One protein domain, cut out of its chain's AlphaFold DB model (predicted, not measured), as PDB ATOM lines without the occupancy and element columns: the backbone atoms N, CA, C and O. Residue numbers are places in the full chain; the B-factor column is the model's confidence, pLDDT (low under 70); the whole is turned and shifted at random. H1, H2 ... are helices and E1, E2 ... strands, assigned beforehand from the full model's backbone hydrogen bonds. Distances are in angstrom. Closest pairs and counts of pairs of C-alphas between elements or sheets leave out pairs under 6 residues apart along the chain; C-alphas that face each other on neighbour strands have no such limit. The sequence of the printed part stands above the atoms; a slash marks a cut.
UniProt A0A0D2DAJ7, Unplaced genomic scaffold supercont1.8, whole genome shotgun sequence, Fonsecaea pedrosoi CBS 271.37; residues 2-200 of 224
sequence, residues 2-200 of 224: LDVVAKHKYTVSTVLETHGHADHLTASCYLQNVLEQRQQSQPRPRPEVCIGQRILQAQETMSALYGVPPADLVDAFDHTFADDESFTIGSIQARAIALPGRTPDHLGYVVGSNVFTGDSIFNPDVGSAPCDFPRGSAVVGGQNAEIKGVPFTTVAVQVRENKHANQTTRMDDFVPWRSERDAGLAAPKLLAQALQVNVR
ATOM      1  N   LEU A   2     -98.419 138.039  43.275       94.49
ATOM      2  CA  LEU A   2     -98.388 139.004  42.158       94.49
ATOM      3  C   LEU A   2     -99.779 139.443  41.658       94.49
ATOM      4  O   LEU A   2     -99.959 140.590  41.260       94.49
ATOM      5  N   ASP A   3    -100.772 138.561  41.720       95.49
ATOM      6  CA  ASP A   3    -102.146 138.842  41.278       95.49
ATOM      7  C   ASP A   3    -102.902 139.739  42.271       95.49
ATOM      8  O   ASP A   3    -103.770 140.505  41.871       95.49
ATOM      9  N   VAL A   4    -102.527 139.710  43.557       96.21
ATOM     10  CA  VAL A   4    -103.021 140.647  44.583       96.21
ATOM     11  C   VAL A   4    -102.422 142.032  44.345       96.21
ATOM     12  O   VAL A   4    -103.164 143.012  44.335       96.21
ATOM     13  N   VAL A   5    -101.113 142.106  44.070       95.24
ATOM     14  CA  VAL A   5    -100.419 143.356  43.701       95.24
ATOM     15  C   VAL A   5    -101.101 144.001  42.491       95.24
ATOM     16  O   VAL A   5    -101.498 145.163  42.558       95.24
ATOM     17  N   ALA A   6    -101.342 143.227  41.426       94.12
ATOM     18  CA  ALA A   6    -102.030 143.700  40.226       94.12
ATOM     19  C   ALA A   6    -103.496 144.106  40.490       94.12
ATOM     20  O   ALA A   6    -103.902 145.205  40.117       94.12
ATOM     21  N   LYS A   7    -104.281 143.256  41.173       96.67
ATOM     22  CA  LYS A   7    -105.699 143.505  41.494       96.67
ATOM     23  C   LYS A   7    -105.903 144.793  42.295       96.67
ATOM     24  O   LYS A   7    -106.852 145.525  42.033       96.67
ATOM     25  N   HIS A   8    -105.033 145.052  43.266       96.07
ATOM     26  CA  HIS A   8    -105.133 146.208  44.159       96.07
ATOM     27  C   HIS A   8    -104.277 147.405  43.705       96.07
ATOM     28  O   HIS A   8    -104.269 148.429  44.382       96.07
ATOM     29  N   LYS A   9    -103.602 147.301  42.547       93.36
ATOM     30  CA  LYS A   9    -102.704 148.322  41.975       93.36
ATOM     31  C   LYS A   9    -101.611 148.790  42.948       93.36
ATOM     32  O   LYS A   9    -101.220 149.956  42.936       93.36
ATOM     33  N   TYR A  10    -101.125 147.887  43.796       94.52
ATOM     34  CA  TYR A  10    -100.027 148.192  44.708       94.52
ATOM     35  C   TYR A  10     -98.715 148.343  43.934       94.52
ATOM     36  O   TYR A  10     -98.455 147.592  42.996       94.52
ATOM     37  N   THR A  11     -97.874 149.283  44.369       95.30
ATOM     38  CA  THR A  11     -96.454 149.308  44.004       95.30
ATOM     39  C   THR A  11     -95.676 148.685  45.150       95.30
ATOM     40  O   THR A  11     -95.725 149.182  46.274       95.30
ATOM     41  N   VAL A  12     -94.987 147.582  44.881       96.23
ATOM     42  CA  VAL A  12     -94.037 146.974  45.811       96.23
ATOM     43  C   VAL A  12     -92.738 147.768  45.711       96.23
ATOM     44  O   VAL A  12     -92.149 147.831  44.633       96.23
ATOM     45  N   SER A  13     -92.310 148.376  46.818       95.41
ATOM     46  CA  SER A  13     -91.015 149.065  46.936       95.41
ATOM     47  C   SER A  13     -89.878 148.130  47.339       95.41
ATOM     48  O   SER A  13     -88.721 148.409  47.049       95.41
ATOM     49  N   THR A  14     -90.205 147.052  48.053       96.05
ATOM     50  CA  THR A  14     -89.240 146.268  48.826       96.05
ATOM     51  C   THR A  14     -89.754 144.837  49.000       96.05
ATOM     52  O   THR A  14     -90.959 144.628  49.163       96.05
ATOM     53  N   VAL A  15     -88.852 143.859  48.990       96.99
ATOM     54  CA  VAL A  15     -89.094 142.456  49.342       96.99
ATOM     55  C   VAL A  15     -88.191 142.124  50.530       96.99
ATOM     56  O   VAL A  15     -87.002 142.423  50.501       96.99
ATOM     57  N   LEU A  16     -88.770 141.571  51.596       97.51
ATOM     58  CA  LEU A  16     -88.143 141.499  52.916       97.51
ATOM     59  C   LEU A  16     -87.952 140.045  53.366       97.51
ATOM     60  O   LEU A  16     -88.935 139.340  53.597       97.51
ATOM     61  N   GLU A  17     -86.702 139.623  53.539       97.53
ATOM     62  CA  GLU A  17     -86.332 138.335  54.143       97.53
ATOM     63  C   GLU A  17     -86.162 138.480  55.663       97.53
ATOM     64  O   GLU A  17     -85.677 139.511  56.136       97.53
ATOM     65  N   THR A  18     -86.516 137.450  56.442       96.57
ATOM     66  CA  THR A  18     -86.313 137.451  57.915       96.57
ATOM     67  C   THR A  18     -85.018 136.769  58.355       96.57
ATOM     68  O   THR A  18     -84.499 137.070  59.425       96.57
ATOM     69  N   HIS A  19     -84.507 135.839  57.548       94.64
ATOM     70  CA  HIS A  19     -83.234 135.140  57.735       94.64
ATOM     71  C   HIS A  19     -82.889 134.344  56.467       94.64
ATOM     72  O   HIS A  19     -83.715 134.201  55.561       94.64
ATOM     73  N   GLY A  20     -81.688 133.768  56.409       93.34
ATOM     74  CA  GLY A  20     -81.314 132.744  55.437       93.34
ATOM     75  C   GLY A  20     -82.103 131.446  55.640       93.34
ATOM     76  O   GLY A  20     -81.599 130.503  56.245       93.34
ATOM     77  N   HIS A  21     -83.337 131.397  55.128       93.83
ATOM     78  CA  HIS A  21     -84.251 130.253  55.225       93.83
ATOM     79  C   HIS A  21     -83.604 128.916  54.783       93.83
ATOM     80  O   HIS A  21     -82.751 128.885  53.892       93.83
ATOM     81  N   ALA A  22     -84.031 127.798  55.382       92.29
ATOM     82  CA  ALA A  22     -83.453 126.457  55.163       92.29
ATOM     83  C   ALA A  22     -84.475 125.368  54.786       92.29
ATOM     84  O   ALA A  22     -84.116 124.286  54.324       92.29
ATOM     85  N   ASP A  23     -85.756 125.633  54.998       92.95
ATOM     86  CA  ASP A  23     -86.879 124.751  54.687       92.95
ATOM     87  C   ASP A  23     -87.401 124.947  53.252       92.95
ATOM     88  O   ASP A  23     -87.940 124.007  52.666       92.95
ATOM     89  N   HIS A  24     -87.201 126.137  52.675       95.07
ATOM     90  CA  HIS A  24     -87.647 126.518  51.336       95.07
ATOM     91  C   HIS A  24     -86.646 127.447  50.625       95.07
ATOM     92  O   HIS A  24     -85.776 128.054  51.244       95.07
ATOM     93  N   LEU A  25     -86.772 127.568  49.301       94.75
ATOM     94  CA  LEU A  25     -86.014 128.533  48.496       94.75
ATOM     95  C   LEU A  25     -86.814 129.839  48.403       94.75
ATOM     96  O   LEU A  25     -87.986 129.797  48.018       94.75
ATOM     97  N   THR A  26     -86.199 130.989  48.694       94.90
ATOM     98  CA  THR A  26     -86.853 132.288  48.485       94.90
ATOM     99  C   THR A  26     -87.092 132.563  46.995       94.90
ATOM    100  O   THR A  26     -86.293 132.198  46.125       94.90
ATOM    101  N   ALA A  27     -88.200 133.246  46.697       94.45
ATOM    102  CA  ALA A  27     -88.564 133.715  45.365       94.45
ATOM    103  C   ALA A  27     -88.132 135.171  45.080       94.45
ATOM    104  O   ALA A  27     -88.473 135.690  44.017       94.45
ATOM    105  N   SER A  28     -87.432 135.850  45.994       95.60
ATOM    106  CA  SER A  28     -87.241 137.308  45.960       95.60
ATOM    107  C   SER A  28     -86.631 137.872  44.675       95.60
ATOM    108  O   SER A  28     -87.143 138.871  44.177       95.60
ATOM    109  N   CYS A  29     -85.653 137.213  44.043       94.23
ATOM    110  CA  CYS A  29     -85.099 137.687  42.764       94.23
ATOM    111  C   CYS A  29     -86.080 137.482  41.592       94.23
ATOM    112  O   CYS A  29     -86.219 138.335  40.717       94.23
ATOM    113  N   TYR A  30     -86.854 136.389  41.601       93.59
ATOM    114  CA  TYR A  30     -87.954 136.207  40.645       93.59
ATOM    115  C   TYR A  30     -89.058 137.259  40.846       93.59
ATOM    116  O   TYR A  30     -89.580 137.797  39.868       93.59
ATOM    117  N   LEU A  31     -89.407 137.571  42.098       94.75
ATOM    118  CA  LEU A  31     -90.385 138.606  42.421       94.75
ATOM    119  C   LEU A  31     -89.886 139.983  41.985       94.75
ATOM    120  O   LEU A  31     -90.631 140.679  41.303       94.75
ATOM    121  N   GLN A  32     -88.639 140.336  42.296       95.21
ATOM    122  CA  GLN A  32     -87.992 141.576  41.871       95.21
ATOM    123  C   GLN A  32     -88.044 141.750  40.351       95.21
ATOM    124  O   GLN A  32     -88.621 142.728  39.882       95.21
ATOM    125  N   ASN A  33     -87.546 140.774  39.586       93.44
ATOM    126  CA  ASN A  33     -87.528 140.849  38.124       93.44
ATOM    127  C   ASN A  33     -88.945 140.939  37.531       93.44
ATOM    128  O   ASN A  33     -89.186 141.703  36.599       93.44
ATOM    129  N   VAL A  34     -89.918 140.184  38.058       94.25
ATOM    130  CA  VAL A  34     -91.298 140.239  37.544       94.25
ATOM    131  C   VAL A  34     -92.031 141.514  37.972       94.25
ATOM    132  O   VAL A  34     -92.904 141.978  37.237       94.25
ATOM    133  N   LEU A  35     -91.696 142.102  39.123       95.51
ATOM    134  CA  LEU A  35     -92.255 143.377  39.575       95.51
ATOM    135  C   LEU A  35     -91.650 144.548  38.800       95.51
ATOM    136  O   LEU A  35     -92.415 145.356  38.293       95.51
ATOM    137  N   GLU A  36     -90.335 144.583  38.579       95.46
ATOM    138  CA  GLU A  36     -89.669 145.594  37.746       95.46
ATOM    139  C   GLU A  36     -90.328 145.726  36.366       95.46
ATOM    140  O   GLU A  36     -90.751 146.815  35.973       95.46
ATOM    141  N   GLN A  37     -90.529 144.603  35.669       93.84
ATOM    142  CA  GLN A  37     -91.170 144.590  34.349       93.84
ATOM    143  C   GLN A  37     -92.669 144.956  34.385       93.84
ATOM    144  O   GLN A  37     -93.223 145.367  33.369       93.84
ATOM    145  N   ARG A  38     -93.343 144.833  35.538       94.69
ATOM    146  CA  ARG A  38     -94.760 145.220  35.727       94.69
ATOM    147  C   ARG A  38     -94.943 146.647  36.251       94.69
ATOM    148  O   ARG A  38     -96.033 147.196  36.114       94.69
ATOM    149  N   GLN A  39     -93.915 147.227  36.862       94.81
ATOM    150  CA  GLN A  39     -93.954 148.512  37.565       94.81
ATOM    151  C   GLN A  39     -93.159 149.607  36.834       94.81
ATOM    152  O   GLN A  39     -92.924 150.655  37.418       94.81
ATOM    153  N   GLN A  40     -92.776 149.411  35.564       92.53
ATOM    154  CA  GLN A  40     -91.967 150.355  34.764       92.53
ATOM    155  C   GLN A  40     -92.483 151.813  34.745       92.53
ATOM    156  O   GLN A  40     -91.702 152.733  34.525       92.53
ATOM    157  N   SER A  41     -93.781 152.040  34.972       92.07
ATOM    158  CA  SER A  41     -94.405 153.370  35.056       92.07
ATOM    159  C   SER A  41     -94.428 153.987  36.465       92.07
ATOM    160  O   SER A  41     -94.970 155.078  36.639       92.07
ATOM    161  N   GLN A  42     -93.878 153.306  37.474       90.82
ATOM    162  CA  GLN A  42     -93.825 153.759  38.867       90.82
ATOM    163  C   GLN A  42     -92.477 154.428  39.190       90.82
ATOM    164  O   GLN A  42     -91.457 154.027  38.633       90.82
ATOM    165  N   PRO A  43     -92.416 155.379  40.149       86.53
ATOM    166  CA  PRO A  43     -91.169 156.068  40.516       86.53
ATOM    167  C   PRO A  43     -90.050 155.162  41.056       86.53
ATOM    168  O   PRO A  43     -88.889 155.559  41.058       86.53
ATOM    169  N   ARG A  44     -90.393 153.959  41.534       87.31
ATOM    170  CA  ARG A  44     -89.456 152.883  41.890       87.31
ATOM    171  C   ARG A  44     -89.956 151.585  41.241       87.31
ATOM    172  O   ARG A  44     -90.818 150.928  41.823       87.31
ATOM    173  N   PRO A  45     -89.508 151.244  40.018       92.72
ATOM    174  CA  PRO A  45     -90.037 150.091  39.292       92.72
ATOM    175  C   PRO A  45     -89.519 148.771  39.878       92.72
ATOM    176  O   PRO A  45     -90.307 147.873  40.171       92.72
ATOM    177  N   ARG A  46     -88.203 148.664  40.091       95.86
ATOM    178  CA  ARG A  46     -87.545 147.516  40.725       95.86
ATOM    179  C   ARG A  46     -87.654 147.637  42.251       95.86
ATOM    180  O   ARG A  46     -87.170 148.636  42.782       95.86
ATOM    181  N   PRO A  47     -88.267 146.672  42.963       96.39
ATOM    182  CA  PRO A  47     -88.237 146.656  44.420       96.39
ATOM    183  C   PRO A  47     -86.876 146.176  44.931       96.39
ATOM    184  O   PRO A  47     -86.291 145.270  44.342       96.39
ATOM    185  N   GLU A  48     -86.403 146.729  46.041       96.24
ATOM    186  CA  GLU A  48     -85.164 146.306  46.714       96.24
ATOM    187  C   GLU A  48     -85.379 144.959  47.436       96.24
ATOM    188  O   GLU A  48     -86.407 144.773  48.087       96.24
ATOM    189  N   VAL A  49     -84.453 144.002  47.315       97.33
ATOM    190  CA  VAL A  49     -84.467 142.731  48.066       97.33
ATOM    191  C   VAL A  49     -83.562 142.873  49.286       97.33
ATOM    192  O   VAL A  49     -82.349 143.012  49.137       97.33
ATOM    193  N   CYS A  50     -84.142 142.835  50.486       97.80
ATOM    194  CA  CYS A  50     -83.454 143.218  51.719       97.80
ATOM    195  C   CYS A  50     -83.478 142.117  52.789       97.80
ATOM    196  O   CYS A  50     -84.435 141.348  52.902       97.80
ATOM    197  N   ILE A  51     -82.430 142.095  53.610       97.53
ATOM    198  CA  ILE A  51     -82.236 141.187  54.753       97.53
ATOM    199  C   ILE A  51     -81.427 141.918  55.844       97.53
ATOM    200  O   ILE A  51     -81.087 143.085  55.673       97.53
ATOM    201  N   GLY A  52     -81.105 141.280  56.969       96.64
ATOM    202  CA  GLY A  52     -80.244 141.860  58.008       96.64
ATOM    203  C   GLY A  52     -78.753 141.669  57.730       96.64
ATOM    204  O   GLY A  52     -78.338 140.626  57.230       96.64
ATOM    205  N   GLN A  53     -77.926 142.633  58.145       95.91
ATOM    206  CA  GLN A  53     -76.456 142.639  58.014       95.91
ATOM    207  C   GLN A  53     -75.750 141.356  58.483       95.91
ATOM    208  O   GLN A  53     -74.680 141.004  57.991       95.91
ATOM    209  N   ARG A  54     -76.347 140.612  59.419       94.11
ATOM    210  CA  ARG A  54     -75.789 139.352  59.920       94.11
ATOM    211  C   ARG A  54     -75.823 138.209  58.896       94.11
ATOM    212  O   ARG A  54     -75.112 137.227  59.108       94.11
ATOM    213  N   ILE A  55     -76.541 138.351  57.770       94.56
ATOM    214  CA  ILE A  55     -76.520 137.392  56.649       94.56
ATOM    215  C   ILE A  55     -75.093 137.084  56.181       94.56
ATOM    216  O   ILE A  55     -74.815 135.957  55.782       94.56
ATOM    217  N   LEU A  56     -74.172 138.049  56.308       94.03
ATOM    218  CA  LEU A  56     -72.756 137.911  55.970       94.03
ATOM    219  C   LEU A  56     -72.099 136.723  56.707       94.03
ATOM    220  O   LEU A  56     -71.341 135.964  56.112       94.03
ATOM    221  N   GLN A  57     -72.465 136.474  57.971       92.15
ATOM    222  CA  GLN A  57     -71.936 135.349  58.761       92.15
ATOM    223  C   GLN A  57     -72.479 133.993  58.273       92.15
ATOM    224  O   GLN A  57     -71.774 132.978  58.278       92.15
ATOM    225  N   ALA A  58     -73.738 133.959  57.824       90.32
ATOM    226  CA  ALA A  58     -74.323 132.775  57.202       90.32
ATOM    227  C   ALA A  58     -73.731 132.537  55.800       90.32
ATOM    228  O   ALA A  58     -73.412 131.400  55.458       90.32
ATOM    229  N   GLN A  59     -73.497 133.600  55.023       94.51
ATOM    230  CA  GLN A  59     -72.793 133.578  53.739       94.51
ATOM    231  C   GLN A  59     -71.370 133.008  53.867       94.51
ATOM    232  O   GLN A  59     -71.029 132.084  53.128       94.51
ATOM    233  N   GLU A  60     -70.571 133.472  54.833       92.88
ATOM    234  CA  GLU A  60     -69.252 132.902  55.163       92.88
ATOM    235  C   GLU A  60     -69.346 131.402  55.491       92.88
ATOM    236  O   GLU A  60     -68.632 130.577  54.914       92.88
ATOM    237  N   THR A  61     -70.274 131.031  56.379       90.98
ATOM    238  CA  THR A  61     -70.454 129.638  56.817       90.98
ATOM    239  C   THR A  61     -70.879 128.725  55.657       90.98
ATOM    240  O   THR A  61     -70.379 127.606  55.533       90.98
ATOM    241  N   MET A  62     -71.759 129.194  54.764       88.32
ATOM    242  CA  MET A  62     -72.223 128.425  53.601       88.32
ATOM    243  C   MET A  62     -71.221 128.396  52.445       88.32
ATOM    244  O   MET A  62     -71.150 127.389  51.736       88.32
ATOM    245  N   SER A  63     -70.406 129.442  52.290       91.45
ATOM    246  CA  SER A  63     -69.223 129.434  51.426       91.45
ATOM    247  C   SER A  63     -68.279 128.299  51.820       91.45
ATOM    248  O   SER A  63     -67.986 127.436  50.992       91.45
ATOM    249  N   ALA A  64     -67.922 128.209  53.104       92.18
ATOM    250  CA  ALA A  64     -67.071 127.138  53.616       92.18
ATOM    251  C   ALA A  64     -67.712 125.737  53.498       92.18
ATOM    252  O   ALA A  64     -67.035 124.780  53.124       92.18
ATOM    253  N   LEU A  65     -69.012 125.600  53.790       91.39
ATOM    254  CA  LEU A  65     -69.693 124.297  53.836       91.39
ATOM    255  C   LEU A  65     -70.017 123.704  52.451       91.39
ATOM    256  O   LEU A  65     -69.883 122.489  52.243       91.39
ATOM    257  N   TYR A  66     -70.463 124.536  51.505       92.07
ATOM    258  CA  TYR A  66     -70.933 124.105  50.179       92.07
ATOM    259  C   TYR A  66     -70.021 124.533  49.019       92.07
ATOM    260  O   TYR A  66     -70.257 124.117  47.885       92.07
ATOM    261  N   GLY A  67     -68.974 125.323  49.277       92.19
ATOM    262  CA  GLY A  67     -68.088 125.846  48.234       92.19
ATOM    263  C   GLY A  67     -68.761 126.917  47.374       92.19
ATOM    264  O   GLY A  67     -68.583 126.921  46.155       92.19
ATOM    265  N   VAL A  68     -69.573 127.787  47.984       92.60
ATOM    266  CA  VAL A  68     -70.180 128.936  47.288       92.60
ATOM    267  C   VAL A  68     -69.077 129.951  46.959       92.60
ATOM    268  O   VAL A  68     -68.442 130.449  47.888       92.60
ATOM    269  N   PRO A  69     -68.814 130.275  45.678       92.59
ATOM    270  CA  PRO A  69     -67.813 131.278  45.332       92.59
ATOM    271  C   PRO A  69     -68.175 132.640  45.946       92.59
ATOM    272  O   PRO A  69     -69.334 133.042  45.858       92.59
ATOM    273  N   PRO A  70     -67.216 133.401  46.510       91.99
ATOM    274  CA  PRO A  70     -67.505 134.720  47.078       91.99
ATOM    275  C   PRO A  70     -68.149 135.704  46.089       91.99
ATOM    276  O   PRO A  70     -68.946 136.541  46.495       91.99
ATOM    277  N   ALA A  71     -67.865 135.574  44.788       93.82
ATOM    278  CA  ALA A  71     -68.480 136.386  43.736       93.82
ATOM    279  C   ALA A  71     -70.010 136.203  43.633       93.82
ATOM    280  O   ALA A  71     -70.714 137.158  43.329       93.82
ATOM    281  N   ASP A  72     -70.537 135.015  43.953       93.93
ATOM    282  CA  ASP A  72     -71.978 134.720  43.968       93.93
ATOM    283  C   ASP A  72     -72.725 135.455  45.101       93.93
ATOM    284  O   ASP A  72     -73.959 135.533  45.096       93.93
ATOM    285  N   LEU A  73     -71.976 135.939  46.101       94.61
ATOM    286  CA  LEU A  73     -72.463 136.544  47.344       94.61
ATOM    287  C   LEU A  73     -72.405 138.080  47.311       94.61
ATOM    288  O   LEU A  73     -73.160 138.730  48.033       94.61
ATOM    289  N   VAL A  74     -71.551 138.648  46.447       91.53
ATOM    290  CA  VAL A  74     -71.505 140.089  46.148       91.53
ATOM    291  C   VAL A  74     -72.865 140.532  45.609       91.53
ATOM    292  O   VAL A  74     -73.457 139.859  44.759       91.53
ATOM    293  N   ASP A  75     -73.373 141.641  46.145       91.95
ATOM    294  CA  ASP A  75     -74.657 142.254  45.789       91.95
ATOM    295  C   ASP A  75     -75.809 141.230  45.712       91.95
ATOM    296  O   ASP A  75     -76.629 141.238  44.794       91.95
ATOM    297  N   ALA A  76     -75.828 140.270  46.647       95.31
ATOM    298  CA  ALA A  76     -76.907 139.288  46.787       95.31
ATOM    299  C   ALA A  76     -78.211 139.924  47.297       95.31
ATOM    300  O   ALA A  76     -79.298 139.447  46.980       95.31
ATOM    301  N   PHE A  77     -78.102 141.009  48.058       96.92
ATOM    302  CA  PHE A  77     -79.213 141.781  48.599       96.92
ATOM    303  C   PHE A  77     -78.960 143.252  48.268       96.92
ATOM    304  O   PHE A  77     -77.818 143.704  48.338       96.92
ATOM    305  N   ASP A  78     -80.007 143.990  47.900       96.81
ATOM    306  CA  ASP A  78     -79.910 145.417  47.561       96.81
ATOM    307  C   ASP A  78     -79.689 146.288  48.806       96.81
ATOM    308  O   ASP A  78     -79.120 147.374  48.711       96.81
ATOM    309  N   HIS A  79     -80.133 145.809  49.973       97.08
ATOM    310  CA  HIS A  79     -79.867 146.433  51.266       97.08
ATOM    311  C   HIS A  79     -79.708 145.389  52.372       97.08
ATOM    312  O   HIS A  79     -80.394 144.362  52.398       97.08
ATOM    313  N   THR A  80     -78.830 145.690  53.322       97.14
ATOM    314  CA  THR A  80     -78.589 144.881  54.518       97.14
ATOM    315  C   THR A  80     -78.818 145.722  55.767       97.14
ATOM    316  O   THR A  80     -77.942 146.490  56.161       97.14
ATOM    317  N   PHE A  81     -79.985 145.561  56.392       97.97
ATOM    318  CA  PHE A  81     -80.406 146.326  57.562       97.97
ATOM    319  C   PHE A  81     -79.470 146.134  58.757       97.97
ATOM    320  O   PHE A  81     -79.151 144.999  59.135       97.97
ATOM    321  N   ALA A  82     -79.102 147.240  59.398       97.05
ATOM    322  CA  ALA A  82     -78.511 147.236  60.726       97.05
ATOM    323  C   ALA A  82     -79.555 146.941  61.823       97.05
ATOM    324  O   ALA A  82     -80.769 147.005  61.617       97.05
ATOM    325  N   ASP A  83     -79.068 146.616  63.019       94.50
ATOM    326  CA  ASP A  83     -79.902 146.436  64.207       94.50
ATOM    327  C   ASP A  83     -80.621 147.745  64.564       94.50
ATOM    328  O   ASP A  83     -80.002 148.807  64.608       94.50
ATOM    329  N   ASP A  84     -81.930 147.662  64.815       96.77
ATOM    330  CA  ASP A  84     -82.821 148.799  65.090       96.77
ATOM    331  C   ASP A  84     -82.928 149.849  63.964       96.77
ATOM    332  O   ASP A  84     -83.538 150.912  64.146       96.77
ATOM    333  N   GLU A  85     -82.434 149.534  62.762       98.26
ATOM    334  CA  GLU A  85     -82.537 150.414  61.602       98.26
ATOM    335  C   GLU A  85     -84.003 150.653  61.212       98.26
ATOM    336  O   GLU A  85     -84.796 149.724  61.028       98.26
ATOM    337  N   SER A  86     -84.365 151.930  61.092       97.97
ATOM    338  CA  SER A  86     -85.730 152.373  60.811       97.97
ATOM    339  C   SER A  86     -85.882 152.834  59.363       97.97
ATOM    340  O   SER A  86     -85.093 153.637  58.871       97.97
ATOM    341  N   PHE A  87     -86.937 152.364  58.703       97.42
ATOM    342  CA  PHE A  87     -87.247 152.616  57.295       97.42
ATOM    343  C   PHE A  87     -88.746 152.902  57.107       97.42
ATOM    344  O   PHE A  87     -89.509 152.949  58.077       97.42
ATOM    345  N   THR A  88     -89.191 153.123  55.868       96.39
ATOM    346  CA  THR A  88     -90.602 153.408  55.566       96.39
ATOM    347  C   THR A  88     -91.158 152.526  54.454       96.39
ATOM    348  O   THR A  88     -90.473 152.185  53.493       96.39
ATOM    349  N   ILE A  89     -92.441 152.180  54.578       94.65
ATOM    350  CA  ILE A  89     -93.229 151.505  53.544       94.65
ATOM    351  C   ILE A  89     -94.370 152.458  53.171       94.65
ATOM    352  O   ILE A  89     -95.426 152.489  53.808       94.65
ATOM    353  N   GLY A  90     -94.115 153.325  52.190       92.63
ATOM    354  CA  GLY A  90     -94.971 154.482  51.920       92.63
ATOM    355  C   GLY A  90     -94.955 155.455  53.104       92.63
ATOM    356  O   GLY A  90     -93.912 156.019  53.423       92.63
ATOM    357  N   SER A  91     -96.100 155.638  53.763       94.96
ATOM    358  CA  SER A  91     -96.242 156.439  54.990       94.96
ATOM    359  C   SER A  91     -96.154 155.623  56.290       94.96
ATOM    360  O   SER A  91     -96.290 156.189  57.374       94.96
ATOM    361  N   ILE A  92     -95.959 154.302  56.211       96.99
ATOM    362  CA  ILE A  92     -95.875 153.431  57.390       96.99
ATOM    363  C   ILE A  92     -94.423 153.381  57.873       96.99
ATOM    364  O   ILE A  92     -93.544 152.939  57.135       96.99
ATOM    365  N   GLN A  93     -94.183 153.785  59.122       97.43
ATOM    366  CA  GLN A  93     -92.896 153.578  59.790       97.43
ATOM    367  C   GLN A  93     -92.652 152.084  60.038       97.43
ATOM    368  O   GLN A  93     -93.538 151.372  60.528       97.43
ATOM    369  N   ALA A  94     -91.435 151.634  59.748       98.21
ATOM    370  CA  ALA A  94     -90.972 150.279  59.999       98.21
ATOM    371  C   ALA A  94     -89.573 150.273  60.638       98.21
ATOM    372  O   ALA A  94     -88.840 151.257  60.554       98.21
ATOM    373  N   ARG A  95     -89.204 149.169  61.295       98.17
ATOM    374  CA  ARG A  95     -87.874 148.957  61.890       98.17
ATOM    375  C   ARG A  95     -87.481 147.485  61.841       98.17
ATOM    376  O   ARG A  95     -88.291 146.628  62.198       98.17
ATOM    377  N   ALA A  96     -86.246 147.207  61.434       97.89
ATOM    378  CA  ALA A  96     -85.633 145.891  61.575       97.89
ATOM    379  C   ALA A  96     -85.167 145.703  63.028       97.89
ATOM    380  O   ALA A  96     -84.436 146.535  63.560       97.89
ATOM    381  N   ILE A  97     -85.603 144.630  63.687       96.48
ATOM    382  CA  ILE A  97     -85.208 144.284  65.058       96.48
ATOM    383  C   ILE A  97     -84.500 142.932  65.061       96.48
ATOM    384  O   ILE A  97     -84.976 141.986  64.439       96.48
ATOM    385  N   ALA A  98     -83.375 142.814  65.759       93.19
ATOM    386  CA  ALA A  98     -82.688 141.533  65.886       93.19
ATOM    387  C   ALA A  98     -83.537 140.562  66.727       93.19
ATOM    388  O   ALA A  98     -83.925 140.894  67.848       93.19
ATOM    389  N   LEU A  99     -83.805 139.362  66.203       90.13
ATOM    390  CA  LEU A  99     -84.496 138.281  66.915       90.13
ATOM    391  C   LEU A  99     -83.669 136.974  66.866       90.13
ATOM    392  O   LEU A  99     -84.184 135.931  66.447       90.13
ATOM    393  N   PRO A 100     -82.377 137.011  67.261       79.68
ATOM    394  CA  PRO A 100     -81.471 135.876  67.125       79.68
ATOM    395  C   PRO A 100     -81.968 134.669  67.927       79.68
ATOM    396  O   PRO A 100     -82.387 134.786  69.078       79.68
ATOM    397  N   GLY A 101     -81.898 133.497  67.302       77.16
ATOM    398  CA  GLY A 101     -82.422 132.253  67.857       77.16
ATOM    399  C   GLY A 101     -82.281 131.123  66.850       77.16
ATOM    400  O   GLY A 101     -81.367 130.310  66.989       77.16
ATOM    401  N   ARG A 102     -83.130 131.125  65.803       73.86
ATOM    402  CA  ARG A 102     -83.084 130.137  64.702       73.86
ATOM    403  C   ARG A 102     -81.708 130.076  64.072       73.86
ATOM    404  O   ARG A 102     -81.115 129.013  63.945       73.86
ATOM    405  N   THR A 103     -81.255 131.247  63.663       79.07
ATOM    406  CA  THR A 103     -79.973 131.510  63.037       79.07
ATOM    407  C   THR A 103     -79.375 132.753  63.706       79.07
ATOM    408  O   THR A 103     -80.115 133.532  64.325       79.07
ATOM    409  N   PRO A 104     -78.055 132.983  63.598       83.97
ATOM    410  CA  PRO A 104     -77.462 134.234  64.059       83.97
ATOM    411  C   PRO A 104     -77.954 135.449  63.259       83.97
ATOM    412  O   PRO A 104     -77.926 136.552  63.790       83.97
ATOM    413  N   ASP A 105     -78.410 135.275  62.013       88.47
ATOM    414  CA  ASP A 105     -78.881 136.358  61.140       88.47
ATOM    415  C   ASP A 105     -80.366 136.720  61.274       88.47
ATOM    416  O   ASP A 105     -80.837 137.619  60.579       88.47
ATOM    417  N   HIS A 106     -81.089 136.062  62.183       91.59
ATOM    418  CA  HIS A 106     -82.530 136.230  62.318       91.59
ATOM    419  C   HIS A 106     -82.946 137.617  62.840       91.59
ATOM    420  O   HIS A 106     -82.446 138.116  63.857       91.59
ATOM    421  N   LEU A 107     -83.903 138.224  62.136       93.80
ATOM    422  CA  LEU A 107     -84.533 139.496  62.467       93.80
ATOM    423  C   LEU A 107     -86.063 139.439  62.303       93.80
ATOM    424  O   LEU A 107     -86.615 138.671  61.511       93.80
ATOM    425  N   GLY A 108     -86.750 140.339  63.002       96.10
ATOM    426  CA  GLY A 108     -88.149 140.667  62.754       96.10
ATOM    427  C   GLY A 108     -88.325 142.070  62.180       96.10
ATOM    428  O   GLY A 108     -87.502 142.955  62.410       96.10
ATOM    429  N   TYR A 109     -89.432 142.301  61.478       97.99
ATOM    430  CA  TYR A 109     -89.821 143.638  61.022       97.99
ATOM    431  C   TYR A 109     -90.989 144.161  61.850       97.99
ATOM    432  O   TYR A 109     -92.103 143.640  61.757       97.99
ATOM    433  N   VAL A 110     -90.763 145.223  62.622       97.94
ATOM    434  CA  VAL A 110     -91.850 146.036  63.178       97.94
ATOM    435  C   VAL A 110     -92.400 146.893  62.041       97.94
ATOM    436  O   VAL A 110     -91.633 147.609  61.405       97.94
ATOM    437  N   VAL A 111     -93.704 146.829  61.767       97.61
ATOM    438  CA  VAL A 111     -94.372 147.584  60.691       97.61
ATOM    439  C   VAL A 111     -95.681 148.159  61.233       97.61
ATOM    440  O   VAL A 111     -96.671 147.443  61.431       97.61
ATOM    441  N   GLY A 112     -95.681 149.464  61.517       95.86
ATOM    442  CA  GLY A 112     -96.747 150.099  62.293       95.86
ATOM    443  C   GLY A 112     -96.895 149.441  63.672       95.86
ATOM    444  O   GLY A 112     -95.953 149.422  64.457       95.86
ATOM    445  N   SER A 113     -98.073 148.882  63.960       94.54
ATOM    446  CA  SER A 113     -98.375 148.163  65.210       94.54
ATOM    447  C   SER A 113     -98.129 146.646  65.156       94.54
ATOM    448  O   SER A 113     -98.492 145.942  66.095       94.54
ATOM    449  N   ASN A 114     -97.586 146.122  64.053       96.62
ATOM    450  CA  ASN A 114     -97.428 144.685  63.812       96.62
ATOM    451  C   ASN A 114     -95.949 144.289  63.848       96.62
ATOM    452  O   ASN A 114     -95.085 145.121  63.579       96.62
ATOM    453  N   VAL A 115     -95.658 143.015  64.119       96.32
ATOM    454  CA  VAL A 115     -94.298 142.461  64.033       96.32
ATOM    455  C   VAL A 115     -94.318 141.202  63.176       96.32
ATOM    456  O   VAL A 115     -95.019 140.245  63.495       96.32
ATOM    457  N   PHE A 116     -93.540 141.196  62.097       96.57
ATOM    458  CA  PHE A 116     -93.259 140.005  61.300       96.57
ATOM    459  C   PHE A 116     -92.044 139.312  61.907       96.57
ATOM    460  O   PHE A 116     -90.924 139.782  61.744       96.57
ATOM    461  N   THR A 117     -92.271 138.229  62.649       94.53
ATOM    462  CA  THR A 117     -91.264 137.563  63.493       94.53
ATOM    463  C   THR A 117     -90.499 136.437  62.805       94.53
ATOM    464  O   THR A 117     -89.682 135.803  63.459       94.53
ATOM    465  N   GLY A 118     -90.791 136.122  61.537       93.04
ATOM    466  CA  GLY A 118     -90.289 134.908  60.876       93.04
ATOM    467  C   GLY A 118     -90.385 133.673  61.785       93.04
ATOM    468  O   GLY A 118     -91.345 133.515  62.540       93.04
ATOM    469  N   ASP A 119     -89.339 132.851  61.767       90.38
ATOM    470  CA  ASP A 119     -89.182 131.674  62.632       90.38
ATOM    471  C   ASP A 119     -88.906 131.956  64.133       90.38
ATOM    472  O   ASP A 119     -88.774 131.004  64.895       90.38
ATOM    473  N   SER A 120     -88.834 133.195  64.646       87.50
ATOM    474  CA  SER A 120     -88.544 133.383  66.090       87.50
ATOM    475  C   SER A 120     -89.656 132.839  66.997       87.50
ATOM    476  O   SER A 120     -89.396 132.355  68.099       87.50
ATOM    477  N   ILE A 121     -90.915 132.941  66.557       87.05
ATOM    478  CA  ILE A 121     -92.086 132.501  67.320       87.05
ATOM    479  C   ILE A 121     -93.225 132.074  66.392       87.05
ATOM    480  O   ILE A 121     -93.435 132.666  65.336       87.05
ATOM    481  N   PHE A 122     -93.973 131.049  66.798       87.00
ATOM    482  CA  PHE A 122     -95.119 130.506  66.069       87.00
ATOM    483  C   PHE A 122     -96.405 130.736  66.876       87.00
ATOM    484  O   PHE A 122     -96.351 131.257  67.988       87.00
ATOM    485  N   ASN A 123     -97.577 130.376  66.343       84.46
ATOM    486  CA  ASN A 123     -98.838 130.485  67.092       84.46
ATOM    487  C   ASN A 123     -98.749 129.765  68.454       84.46
ATOM    488  O   ASN A 123     -98.000 128.797  68.550       84.46
ATOM    489  N   PRO A 124     -99.490 130.166  69.504       82.41
ATOM    490  CA  PRO A 124     -99.274 129.672  70.873       82.41
ATOM    491  C   PRO A 124     -99.391 128.143  71.019       82.41
ATOM    492  O   PRO A 124     -98.630 127.514  71.757       82.41
ATOM    493  N   ASP A 125    -100.305 127.555  70.245       81.81
ATOM    494  CA  ASP A 125    -100.579 126.123  70.097       81.81
ATOM    495  C   ASP A 125     -99.505 125.367  69.299       81.81
ATOM    496  O   ASP A 125     -99.464 124.142  69.358       81.81
ATOM    497  N   VAL A 126     -98.607 126.071  68.600       77.86
ATOM    498  CA  VAL A 126     -97.410 125.568  67.896       77.86
ATOM    499  C   VAL A 126     -96.130 125.887  68.691       77.86
ATOM    500  O   VAL A 126     -95.232 125.044  68.776       77.86
ATOM    501  N   GLY A 127     -96.108 127.032  69.375       76.34
ATOM    502  CA  GLY A 127     -95.076 127.546  70.266       76.34
ATOM    503  C   GLY A 127     -94.071 128.466  69.566       76.34
ATOM    504  O   GLY A 127     -94.274 129.672  69.479       76.34
ATOM    505  N   SER A 128     -92.966 127.907  69.088       61.46
ATOM    506  CA  SER A 128     -91.861 128.634  68.431       61.46
ATOM    507  C   SER A 128     -91.065 127.642  67.558       61.46
ATOM    508  O   SER A 128     -91.406 126.452  67.564       61.46
ATOM    509  N   ALA A 129     -90.052 128.083  66.797       61.23
ATOM    510  CA  ALA A 129     -89.364 127.237  65.805       61.23
ATOM    511  C   ALA A 129     -88.086 126.524  66.292       61.23
ATOM    512  O   ALA A 129     -87.442 127.019  67.215       61.23
ATOM    513  N   PRO A 130     -87.669 125.414  65.632       57.77
ATOM    514  CA  PRO A 130     -86.351 124.783  65.795       57.77
ATOM    515  C   PRO A 130     -85.194 125.765  65.641       57.77
ATOM    516  O   PRO A 130     -85.430 126.844  65.136       57.77
ATOM    517  N   CYS A 131     -83.965 125.382  65.995       55.76
ATOM    518  CA  CYS A 131     -82.743 126.188  65.823       55.76
ATOM    519  C   CYS A 131     -81.451 125.332  65.790       55.76
ATOM    520  O   CYS A 131     -80.368 125.884  65.937       55.76
ATOM    521  N   ASP A 132     -81.552 124.028  65.521       53.08
ATOM    522  CA  ASP A 132     -80.511 123.075  65.071       53.08
ATOM    523  C   ASP A 132     -79.504 123.565  63.997       53.08
ATOM    524  O   ASP A 132     -78.590 122.840  63.595       53.08
ATOM    525  N   PHE A 133     -79.662 124.789  63.504       51.66
ATOM    526  CA  PHE A 133     -78.728 125.472  62.625       51.66
ATOM    527  C   PHE A 133     -77.328 125.563  63.253       51.66
ATOM    528  O   PHE A 133     -77.197 125.693  64.474       51.66
ATOM    529  N   PRO A 134     -76.259 125.621  62.438       51.83
ATOM    530  CA  PRO A 134     -74.933 125.984  62.922       51.83
ATOM    531  C   PRO A 134     -74.955 127.310  63.714       51.83
ATOM    532  O   PRO A 134     -74.995 128.389  63.124       51.83
ATOM    533  N   ARG A 135     -74.877 127.200  65.053       47.29
ATOM    534  CA  ARG A 135     -74.960 128.268  66.082       47.29
ATOM    535  C   ARG A 135     -76.367 128.741  66.538       47.29
ATOM    536  O   ARG A 135     -76.464 129.870  67.012       47.29
ATOM    537  N   GLY A 136     -77.420 127.918  66.473       35.41
ATOM    538  CA  GLY A 136     -78.711 128.183  67.153       35.41
ATOM    539  C   GLY A 136     -79.012 127.260  68.359       35.41
ATOM    540  O   GLY A 136     -78.191 126.414  68.713       35.41
ATOM    541  N   SER A 137     -80.170 127.446  69.025       40.29
ATOM    542  CA  SER A 137     -80.747 126.530  70.051       40.29
ATOM    543  C   SER A 137     -82.295 126.640  70.124       40.29
ATOM    544  O   SER A 137     -82.817 127.749  70.217       40.29
ATOM    545  N   ALA A 138     -83.008 125.509  69.954       34.63
ATOM    546  CA  ALA A 138     -84.306 125.359  69.234       34.63
ATOM    547  C   ALA A 138     -85.658 125.833  69.807       34.63
ATOM    548  O   ALA A 138     -85.674 126.622  70.735       34.63
ATOM    549  N   VAL A 139     -86.772 125.286  69.242       34.66
ATOM    550  CA  VAL A 139     -88.144 125.001  69.754       34.66
ATOM    551  C   VAL A 139     -88.895 123.895  68.951       34.66
ATOM    552  O   VAL A 139     -88.794 123.805  67.737       34.66
ATOM    553  N   VAL A 140     -89.668 123.037  69.649       37.23
ATOM    554  CA  VAL A 140     -90.681 122.032  69.198       37.23
ATOM    555  C   VAL A 140     -91.503 121.672  70.456       37.23
ATOM    556  O   VAL A 140     -90.883 121.591  71.510       37.23
ATOM    557  N   GLY A 141     -92.812 121.377  70.539       32.36
ATOM    558  CA  GLY A 141     -93.923 121.204  69.590       32.36
ATOM    559  C   GLY A 141     -94.969 120.161  70.092       32.36
ATOM    560  O   GLY A 141     -94.861 118.986  69.758       32.36
ATOM    561  N   GLY A 142     -95.943 120.540  70.940       30.34
ATOM    562  CA  GLY A 142     -97.131 119.732  71.348       30.34
ATOM    563  C   GLY A 142     -98.311 119.691  70.341       30.34
ATOM    564  O   GLY A 142     -98.200 120.319  69.291       30.34
ATOM    565  N   GLN A 143     -99.405 118.972  70.660       34.05
ATOM    566  CA  GLN A 143    -100.392 118.396  69.708       34.05
ATOM    567  C   GLN A 143    -101.819 119.012  69.692       34.05
ATOM    568  O   GLN A 143    -102.295 119.514  70.702       34.05
ATOM    569  N   ASN A 144    -102.507 118.818  68.554       31.33
ATOM    570  CA  ASN A 144    -103.960 118.684  68.319       31.33
ATOM    571  C   ASN A 144    -104.970 119.569  69.086       31.33
ATOM    572  O   ASN A 144    -105.495 119.188  70.130       31.33
ATOM    573  N   ALA A 145    -105.426 120.622  68.404       38.41
ATOM    574  CA  ALA A 145    -106.796 121.142  68.479       38.41
ATOM    575  C   ALA A 145    -107.354 121.308  67.045       38.41
ATOM    576  O   ALA A 145    -106.610 121.138  66.076       38.41
ATOM    577  N   GLU A 146    -108.638 121.649  66.876       40.32
ATOM    578  CA  GLU A 146    -109.226 121.945  65.554       40.32
ATOM    579  C   GLU A 146    -108.792 123.343  65.065       40.32
ATOM    580  O   GLU A 146    -109.531 124.330  65.106       40.32
ATOM    581  N   ILE A 147    -107.528 123.440  64.657       48.30
ATOM    582  CA  ILE A 147    -106.871 124.700  64.312       48.30
ATOM    583  C   ILE A 147    -107.395 125.205  62.962       48.30
ATOM    584  O   ILE A 147    -106.934 124.800  61.893       48.30
ATOM    585  N   LYS A 148    -108.303 126.185  63.002       52.29
ATOM    586  CA  LYS A 148    -108.393 127.164  61.910       52.29
ATOM    587  C   LYS A 148    -107.016 127.809  61.777       52.29
ATOM    588  O   LYS A 148    -106.531 128.396  62.738       52.29
ATOM    589  N   GLY A 149    -106.395 127.699  60.603       64.57
ATOM    590  CA  GLY A 149    -105.061 128.241  60.334       64.57
ATOM    591  C   GLY A 149    -105.040 129.771  60.340       64.57
ATOM    592  O   GLY A 149    -105.047 130.392  59.281       64.57
ATOM    593  N   VAL A 150    -105.042 130.378  61.529       78.00
ATOM    594  CA  VAL A 150    -104.905 131.824  61.722       78.00
ATOM    595  C   VAL A 150    -103.421 132.181  61.566       78.00
ATOM    596  O   VAL A 150    -102.616 131.709  62.364       78.00
ATOM    597  N   PRO A 151    -103.014 132.997  60.578       84.70
ATOM    598  CA  PRO A 151    -101.603 133.294  60.314       84.70
ATOM    599  C   PRO A 151    -101.058 134.431  61.200       84.70
ATOM    600  O   PRO A 151    -100.158 135.160  60.792       84.70
ATOM    601  N   PHE A 152    -101.656 134.652  62.374       90.63
ATOM    602  CA  PHE A 152    -101.289 135.717  63.303       90.63
ATOM    603  C   PHE A 152    -101.733 135.387  64.733       90.63
ATOM    604  O   PHE A 152    -102.622 134.572  64.970       90.63
ATOM    605  N   THR A 153    -101.153 136.103  65.690       92.35
ATOM    606  CA  THR A 153    -101.577 136.148  67.094       92.35
ATOM    607  C   THR A 153    -101.194 137.520  67.671       92.35
ATOM    608  O   THR A 153    -100.761 138.399  66.926       92.35
ATOM    609  N   THR A 154    -101.363 137.749  68.974       94.33
ATOM    610  CA  THR A 154    -100.952 139.000  69.637       94.33
ATOM    611  C   THR A 154     -99.941 138.731  70.745       94.33
ATOM    612  O   THR A 154     -99.902 137.636  71.307       94.33
ATOM    613  N   VAL A 155     -99.152 139.747  71.111       93.93
ATOM    614  CA  VAL A 155     -98.193 139.659  72.228       93.93
ATOM    615  C   VAL A 155     -98.894 139.223  73.522       93.93
ATOM    616  O   VAL A 155     -98.412 138.329  74.204       93.93
ATOM    617  N   ALA A 156    -100.074 139.776  73.822       93.74
ATOM    618  CA  ALA A 156    -100.845 139.423  75.016       93.74
ATOM    619  C   ALA A 156    -101.344 137.965  75.021       93.74
ATOM    620  O   ALA A 156    -101.475 137.364  76.086       93.74
ATOM    621  N   VAL A 157    -101.617 137.388  73.845       92.81
ATOM    622  CA  VAL A 157    -101.975 135.969  73.713       92.81
ATOM    623  C   VAL A 157    -100.728 135.092  73.857       92.81
ATOM    624  O   VAL A 157    -100.754 134.152  74.640       92.81
ATOM    625  N   GLN A 158     -99.610 135.428  73.203       92.91
ATOM    626  CA  GLN A 158     -98.342 134.692  73.346       92.91
ATOM    627  C   GLN A 158     -97.863 134.634  74.803       92.91
ATOM    628  O   GLN A 158     -97.600 133.557  75.329       92.91
ATOM    629  N   VAL A 159     -97.835 135.787  75.479       92.77
ATOM    630  CA  VAL A 159     -97.427 135.918  76.888       92.77
ATOM    631  C   VAL A 159     -98.301 135.069  77.822       92.77
ATOM    632  O   VAL A 159     -97.807 134.601  78.844       92.77
ATOM    633  N   ARG A 160     -99.569 134.810  77.472       93.38
ATOM    634  CA  ARG A 160    -100.493 133.987  78.271       93.38
ATOM    635  C   ARG A 160    -100.485 132.498  77.905       93.38
ATOM    636  O   ARG A 160    -100.629 131.670  78.796       93.38
ATOM    637  N   GLU A 161    -100.385 132.163  76.619       92.35
ATOM    638  CA  GLU A 161    -100.796 130.854  76.078       92.35
ATOM    639  C   GLU A 161     -99.695 130.100  75.321       92.35
ATOM    640  O   GLU A 161     -99.921 128.959  74.919       92.35
ATOM    641  N   ASN A 162     -98.514 130.688  75.095       90.92
ATOM    642  CA  ASN A 162     -97.462 129.990  74.358       90.92
ATOM    643  C   ASN A 162     -97.019 128.725  75.111       90.92
ATOM    644  O   ASN A 162     -96.482 128.794  76.218       90.92
ATOM    645  N   LYS A 163     -97.215 127.553  74.497       89.92
ATOM    646  CA  LYS A 163     -97.001 126.253  75.155       89.92
ATOM    647  C   LYS A 163     -95.534 125.925  75.494       89.92
ATOM    648  O   LYS A 163     -95.273 124.840  76.007       89.92
ATOM    649  N   HIS A 164     -94.585 126.811  75.180       90.30
ATOM    650  CA  HIS A 164     -93.170 126.670  75.539       90.30
ATOM    651  C   HIS A 164     -92.613 127.902  76.262       90.30
ATOM    652  O   HIS A 164     -91.912 127.745  77.255       90.30
ATOM    653  N   ALA A 165     -92.908 129.109  75.769       90.73
ATOM    654  CA  ALA A 165     -92.325 130.370  76.228       90.73
ATOM    655  C   ALA A 165     -93.420 131.410  76.529       90.73
ATOM    656  O   ALA A 165     -93.615 132.370  75.783       90.73
ATOM    657  N   ASN A 166     -94.166 131.184  77.612       92.01
ATOM    658  CA  ASN A 166     -95.142 132.136  78.152       92.01
ATOM    659  C   ASN A 166     -94.605 132.789  79.445       92.01
ATOM    660  O   ASN A 166     -93.490 132.509  79.880       92.01
ATOM    661  N   GLN A 167     -95.408 133.647  80.074       92.69
ATOM    662  CA  GLN A 167     -95.070 134.412  81.283       92.69
ATOM    663  C   GLN A 167     -94.607 133.597  82.507       92.69
ATOM    664  O   GLN A 167     -94.036 134.192  83.419       92.69
ATOM    665  N   THR A 168     -94.859 132.283  82.573       93.94
ATOM    666  CA  THR A 168     -94.373 131.424  83.672       93.94
ATOM    667  C   THR A 168     -93.132 130.605  83.312       93.94
ATOM    668  O   THR A 168     -92.515 130.030  84.208       93.94
ATOM    669  N   THR A 169     -92.727 130.569  82.038       92.19
ATOM    670  CA  THR A 169     -91.516 129.867  81.593       92.19
ATOM    671  C   THR A 169     -90.263 130.575  82.115       92.19
ATOM    672  O   THR A 169     -90.022 131.738  81.793       92.19
ATOM    673  N   ARG A 170     -89.404 129.864  82.858       93.95
ATOM    674  CA  ARG A 170     -88.057 130.351  83.199       93.95
ATOM    675  C   ARG A 170     -87.074 130.054  82.068       93.95
ATOM    676  O   ARG A 170     -87.158 129.004  81.436       93.95
ATOM    677  N   MET A 171     -86.079 130.920  81.874       90.66
ATOM    678  CA  MET A 171     -84.988 130.664  80.920       90.66
ATOM    679  C   MET A 171     -84.205 129.387  81.276       90.66
ATOM    680  O   MET A 171     -83.868 128.607  80.386       90.66
ATOM    681  N   ASP A 172     -83.987 129.151  82.574       93.40
ATOM    682  CA  ASP A 172     -83.264 127.984  83.101       93.40
ATOM    683  C   ASP A 172     -83.983 126.656  82.819       93.40
ATOM    684  O   ASP A 172     -83.326 125.631  82.680       93.40
ATOM    685  N   ASP A 173     -85.317 126.675  82.714       93.22
ATOM    686  CA  ASP A 173     -86.128 125.502  82.368       93.22
ATOM    687  C   ASP A 173     -86.241 125.354  80.844       93.22
ATOM    688  O   ASP A 173     -86.189 124.246  80.307       93.22
ATOM    689  N   PHE A 174     -86.380 126.486  80.143       91.93
ATOM    690  CA  PHE A 174     -86.497 126.536  78.692       91.93
ATOM    691  C   PHE A 174     -85.246 125.962  78.030       91.93
ATOM    692  O   PHE A 174     -85.356 124.952  77.347       91.93
ATOM    693  N   VAL A 175     -84.060 126.545  78.239       90.69
ATOM    694  CA  VAL A 175     -82.853 126.204  77.457       90.69
ATOM    695  C   VAL A 175     -82.469 124.707  77.518       90.69
ATOM    696  O   VAL A 175     -82.185 124.150  76.456       90.69
ATOM    697  N   PRO A 176     -82.513 123.995  78.663       91.93
ATOM    698  CA  PRO A 176     -82.178 122.566  78.715       91.93
ATOM    699  C   PRO A 176     -83.221 121.664  78.044       91.93
ATOM    700  O   PRO A 176     -82.852 120.865  77.179       91.93
ATOM    701  N   TRP A 177     -84.517 121.856  78.350       92.07
ATOM    702  CA  TRP A 177     -85.639 121.238  77.612       92.07
ATOM    703  C   TRP A 177     -85.486 121.457  76.104       92.07
ATOM    704  O   TRP A 177     -85.896 120.645  75.266       92.07
ATOM    705  N   ARG A 178     -84.885 122.595  75.757       89.25
ATOM    706  CA  ARG A 178     -84.769 123.055  74.401       89.25
ATOM    707  C   ARG A 178     -83.646 122.417  73.614       89.25
ATOM    708  O   ARG A 178     -83.911 121.923  72.520       89.25
ATOM    709  N   SER A 179     -82.439 122.373  74.161       88.84
ATOM    710  CA  SER A 179     -81.319 121.683  73.520       88.84
ATOM    711  C   SER A 179     -81.542 120.164  73.461       88.84
ATOM    712  O   SER A 179     -81.235 119.555  72.439       88.84
ATOM    713  N   GLU A 180     -82.166 119.554  74.481       89.02
ATOM    714  CA  GLU A 180     -82.583 118.140  74.438       89.02
ATOM    715  C   GLU A 180     -83.496 117.873  73.236       89.02
ATOM    716  O   GLU A 180     -83.228 117.020  72.388       89.02
ATOM    717  N   ARG A 181     -84.576 118.651  73.131       84.94
ATOM    718  CA  ARG A 181     -85.584 118.474  72.087       84.94
ATOM    719  C   ARG A 181     -85.135 119.007  70.715       84.94
ATOM    720  O   ARG A 181     -85.917 118.961  69.764       84.94
ATOM    721  N   ASP A 182     -83.921 119.546  70.618       84.91
ATOM    722  CA  ASP A 182     -83.234 119.897  69.371       84.91
ATOM    723  C   ASP A 182     -82.539 118.669  68.778       84.91
ATOM    724  O   ASP A 182     -82.766 118.303  67.628       84.91
ATOM    725  N   ALA A 183     -81.784 117.946  69.613       85.51
ATOM    726  CA  ALA A 183     -81.022 116.758  69.223       85.51
ATOM    727  C   ALA A 183     -81.888 115.599  68.682       85.51
ATOM    728  O   ALA A 183     -81.367 114.680  68.052       85.51
ATOM    729  N   GLY A 184     -83.204 115.634  68.917       86.56
ATOM    730  CA  GLY A 184     -84.184 114.701  68.352       86.56
ATOM    731  C   GLY A 184     -84.780 115.100  66.992       86.56
ATOM    732  O   GLY A 184     -85.670 114.398  66.508       86.56
ATOM    733  N   LEU A 185     -84.364 116.218  66.386       85.60
ATOM    734  CA  LEU A 185     -84.866 116.667  65.085       85.60
ATOM    735  C   LEU A 185     -84.099 116.072  63.899       85.60
ATOM    736  O   LEU A 185     -82.900 115.810  63.949       85.60
ATOM    737  N   ALA A 186     -84.817 115.914  62.788       89.40
ATOM    738  CA  ALA A 186     -84.228 115.649  61.484       89.40
ATOM    739  C   ALA A 186     -84.069 116.963  60.708       89.40
ATOM    740  O   ALA A 186     -85.000 117.769  60.655       89.40
ATOM    741  N   ALA A 187     -82.917 117.128  60.056       88.12
ATOM    742  CA  ALA A 187     -82.611 118.285  59.220       88.12
ATOM    743  C   ALA A 187     -83.706 118.563  58.158       88.12
ATOM    744  O   ALA A 187     -84.266 117.613  57.591       88.12
ATOM    745  N   PRO A 188     -83.993 119.839  57.823       90.25
ATOM    746  CA  PRO A 188     -84.968 120.189  56.792       90.25
ATOM    747  C   PRO A 188     -84.688 119.501  55.448       90.25
ATOM    748  O   PRO A 188     -83.560 119.481  54.963       90.25
ATOM    749  N   LYS A 189     -85.738 118.983  54.795       93.62
ATOM    750  CA  LYS A 189     -85.617 118.226  53.530       93.62
ATOM    751  C   LYS A 189     -84.964 119.005  52.383       93.62
ATOM    752  O   LYS A 189     -84.473 118.375  51.452       93.62
ATOM    753  N   LEU A 190     -84.996 120.337  52.438       94.19
ATOM    754  CA  LEU A 190     -84.388 121.229  51.450       94.19
ATOM    755  C   LEU A 190     -83.143 121.969  51.972       94.19
ATOM    756  O   LEU A 190     -82.663 122.861  51.279       94.19
ATOM    757  N   LEU A 191     -82.597 121.601  53.143       92.24
ATOM    758  CA  LEU A 191     -81.514 122.322  53.835       92.24
ATOM    759  C   LEU A 191     -80.375 122.729  52.889       92.24
ATOM    760  O   LEU A 191     -80.038 123.906  52.785       92.24
ATOM    761  N   ALA A 192     -79.825 121.768  52.143       92.77
ATOM    762  CA  ALA A 192     -78.687 122.005  51.260       92.77
ATOM    763  C   ALA A 192     -79.024 122.843  50.014       92.77
ATOM    764  O   ALA A 192     -78.136 123.495  49.470       92.77
ATOM    765  N   GLN A 193     -80.271 122.824  49.537       94.47
ATOM    766  CA  GLN A 193     -80.694 123.565  48.344       94.47
ATOM    767  C   GLN A 193     -81.166 124.978  48.710       94.47
ATOM    768  O   GLN A 193     -80.774 125.939  48.055       94.47
ATOM    769  N   ALA A 194     -81.941 125.108  49.787       94.91
ATOM    770  CA  ALA A 194     -82.368 126.374  50.370       94.91
ATOM    771  C   ALA A 194     -81.158 127.228  50.758       94.91
ATOM    772  O   ALA A 194     -80.995 128.322  50.222       94.91
ATOM    773  N   LEU A 195     -80.236 126.694  51.572       92.97
ATOM    774  CA  LEU A 195     -79.027 127.418  51.974       92.97
ATOM    775  C   LEU A 195     -78.199 127.876  50.770       92.97
ATOM    776  O   LEU A 195     -77.795 129.030  50.724       92.97
ATOM    777  N   GLN A 196     -77.995 127.023  49.761       94.27
ATOM    778  CA  GLN A 196     -77.208 127.393  48.580       94.27
ATOM    779  C   GLN A 196     -77.870 128.459  47.686       94.27
ATOM    780  O   GLN A 196     -77.153 129.111  46.929       94.27
ATOM    781  N   VAL A 197     -79.188 128.659  47.746       95.28
ATOM    782  CA  VAL A 197     -79.909 129.663  46.933       95.28
ATOM    783  C   VAL A 197     -80.179 130.945  47.717       95.28
ATOM    784  O   VAL A 197     -80.072 132.048  47.181       95.28
ATOM    785  N   ASN A 198     -80.507 130.818  48.999       95.71
ATOM    786  CA  ASN A 198     -80.966 131.936  49.812       95.71
ATOM    787  C   ASN A 198     -79.795 132.854  50.192       95.71
ATOM    788  O   ASN A 198     -79.928 134.067  50.077       95.71
ATOM    789  N   VAL A 199     -78.604 132.304  50.482       94.38
ATOM    790  CA  VAL A 199     -77.380 133.112  50.702       94.38
ATOM    791  C   VAL A 199     -76.915 133.879  49.458       94.38
ATOM    792  O   VAL A 199     -76.194 134.866  49.582       94.38
ATOM    793  N   ARG A 200     -77.343 133.449  48.263       95.34
ATOM    794  CA  ARG A 200     -77.107 134.120  46.974       95.34
ATOM    795  C   ARG A 200     -78.206 135.132  46.617       95.34
ATOM    796  O   ARG A 200     -78.212 135.624  45.491       95.34
TER     797      ARG A 200
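Overview. This is residues 2 to 200 of the 224 residues of an uncharacterized protein of Fonsecaea pedrosoi CBS 271.37 (UniProt A0A0D2DAJ7). Two small sheets make the body of this domain, the antiparallel sheet E4 to E7, only just strongly twisted, and the parallel sheet E1 to E3, and they come near each other where the ends of E2 and E3, at Gly 52 and Phe 81, approach E5 and E6 at Ala 96 and Leu 107; H2 packs on the parallel sheet with its residues 28 to 32. Beyond E7, toward one end of the longest axis, lie H4, H5 and much of a long looping stretch, residues 117 to 154; H2, with H1 nearby, lies toward the other end, and H3 and H6 lie off to one side. The 199 printed residues hold six named helices and seven named strands, in the order H1 E1 H2 E2 H3 E3 E4 E5 E6 E7 H4 H5 H6; the class is mixed, helices and strands, with under half of the residues, 88, in named elements. The sheets run E4 E5 E6 E7, antiparallel, and E1 E2 E3, parallel. The whole is compact, with a radius of gyration of the C-alphas of 18.2 A and spans of 54 by 40 by 31 A.

Along the chain. In the larger sheet, E4 is residues 86 to 89, 10.5 A long, E5 residues 92 to 98, 19.7 A, E6 residues 107 to 111, 12.9 A, and E7 residues 114 to 116, 6.8 A. C-alpha 92, where E5 begins, is at (-95.875, 153.431, 57.390). In the smaller sheet, E1 is residues 14 to 16, 6.4 A, E2 residues 48 to 52, 13.1 A, and E3 residues 79 to 81, 6.3 A. The helices are H1, residues 2 to 8, 10.1 A; H2, residues 28 to 38, 15.0 A; H3, residues 55 to 66, 15.8 A; H4, residues 155 to 161, 10.0 A; H5, residues 171 to 183, 18.6 A; and H6, residues 191 to 198, 10.4 A. H1 begins at C-alpha 2 (-98.388, 139.004, 42.158), and H6 ends at C-alpha 198 (-80.966, 131.936, 49.812).

Arrangement. E4 E5 E6 E7 form a meander, each strand the antiparallel neighbour and hairpin partner of the one before. Within hydrogen-bond range are N 87 and O 94, 2.9 A, in E4 and E5; N 97 and O 108, 2.8 A, in E5 and E6; and N 111 and O 114, 2.8 A, in E6 and E7. The sheet is only just strongly twisted, with C-alphas up to 4.1 A off its best plane. The closest C-alphas of E2 and E6 are those of Gly 52 and Leu 107, 6.6 A apart; those of E3 and E5 are Phe 81 and Ala 96, 6.6 A. E1, H2, E2 and E2, H3, E3 are strand-helix-strand units, two parallel neighbour strands with a helix between, each with a right-handed crossover. N 50 and O 15 are 2.9 A apart, and N 81 and O 51 2.8 A. H2 is on this sheet at a height over the sheet of 8.7 A, and only just over E1 and E2, with 3 C-alphas on each; it runs along the strands, at 17 degrees to E1 on the local plane. H3 is not on it. H1 and H2 are close but not clearly touching, Leu 2 and Leu 35 having the closest C-alphas, 8.0 A. H3, with residues 62 to 66 alone, only just touches H6, with 3 pairs of C-alphas within 8 A, the closest those of Met 62 and Leu 195, 7.1 A; they run opposite ways at a steep tilt of 50 degrees. H4 and H5 are apart and touch no helix. Every O i to N i+4 pair is within hydrogen-bond range in H1, H2, H3 and H4, but 7 of 9 in H5 and 3 of 4 in H6.

Size, cuts and confidence. The two C-alphas farthest apart, those of Ser 41 and Asp 173, are 55.5 A apart. The printed part has no cut. The long links are E1 to H2, H3 to E3 and E7 to H4, the last with 38 residues. The mean pLDDT of the printed part is 87.4, and residues 128 to 149 are under 70.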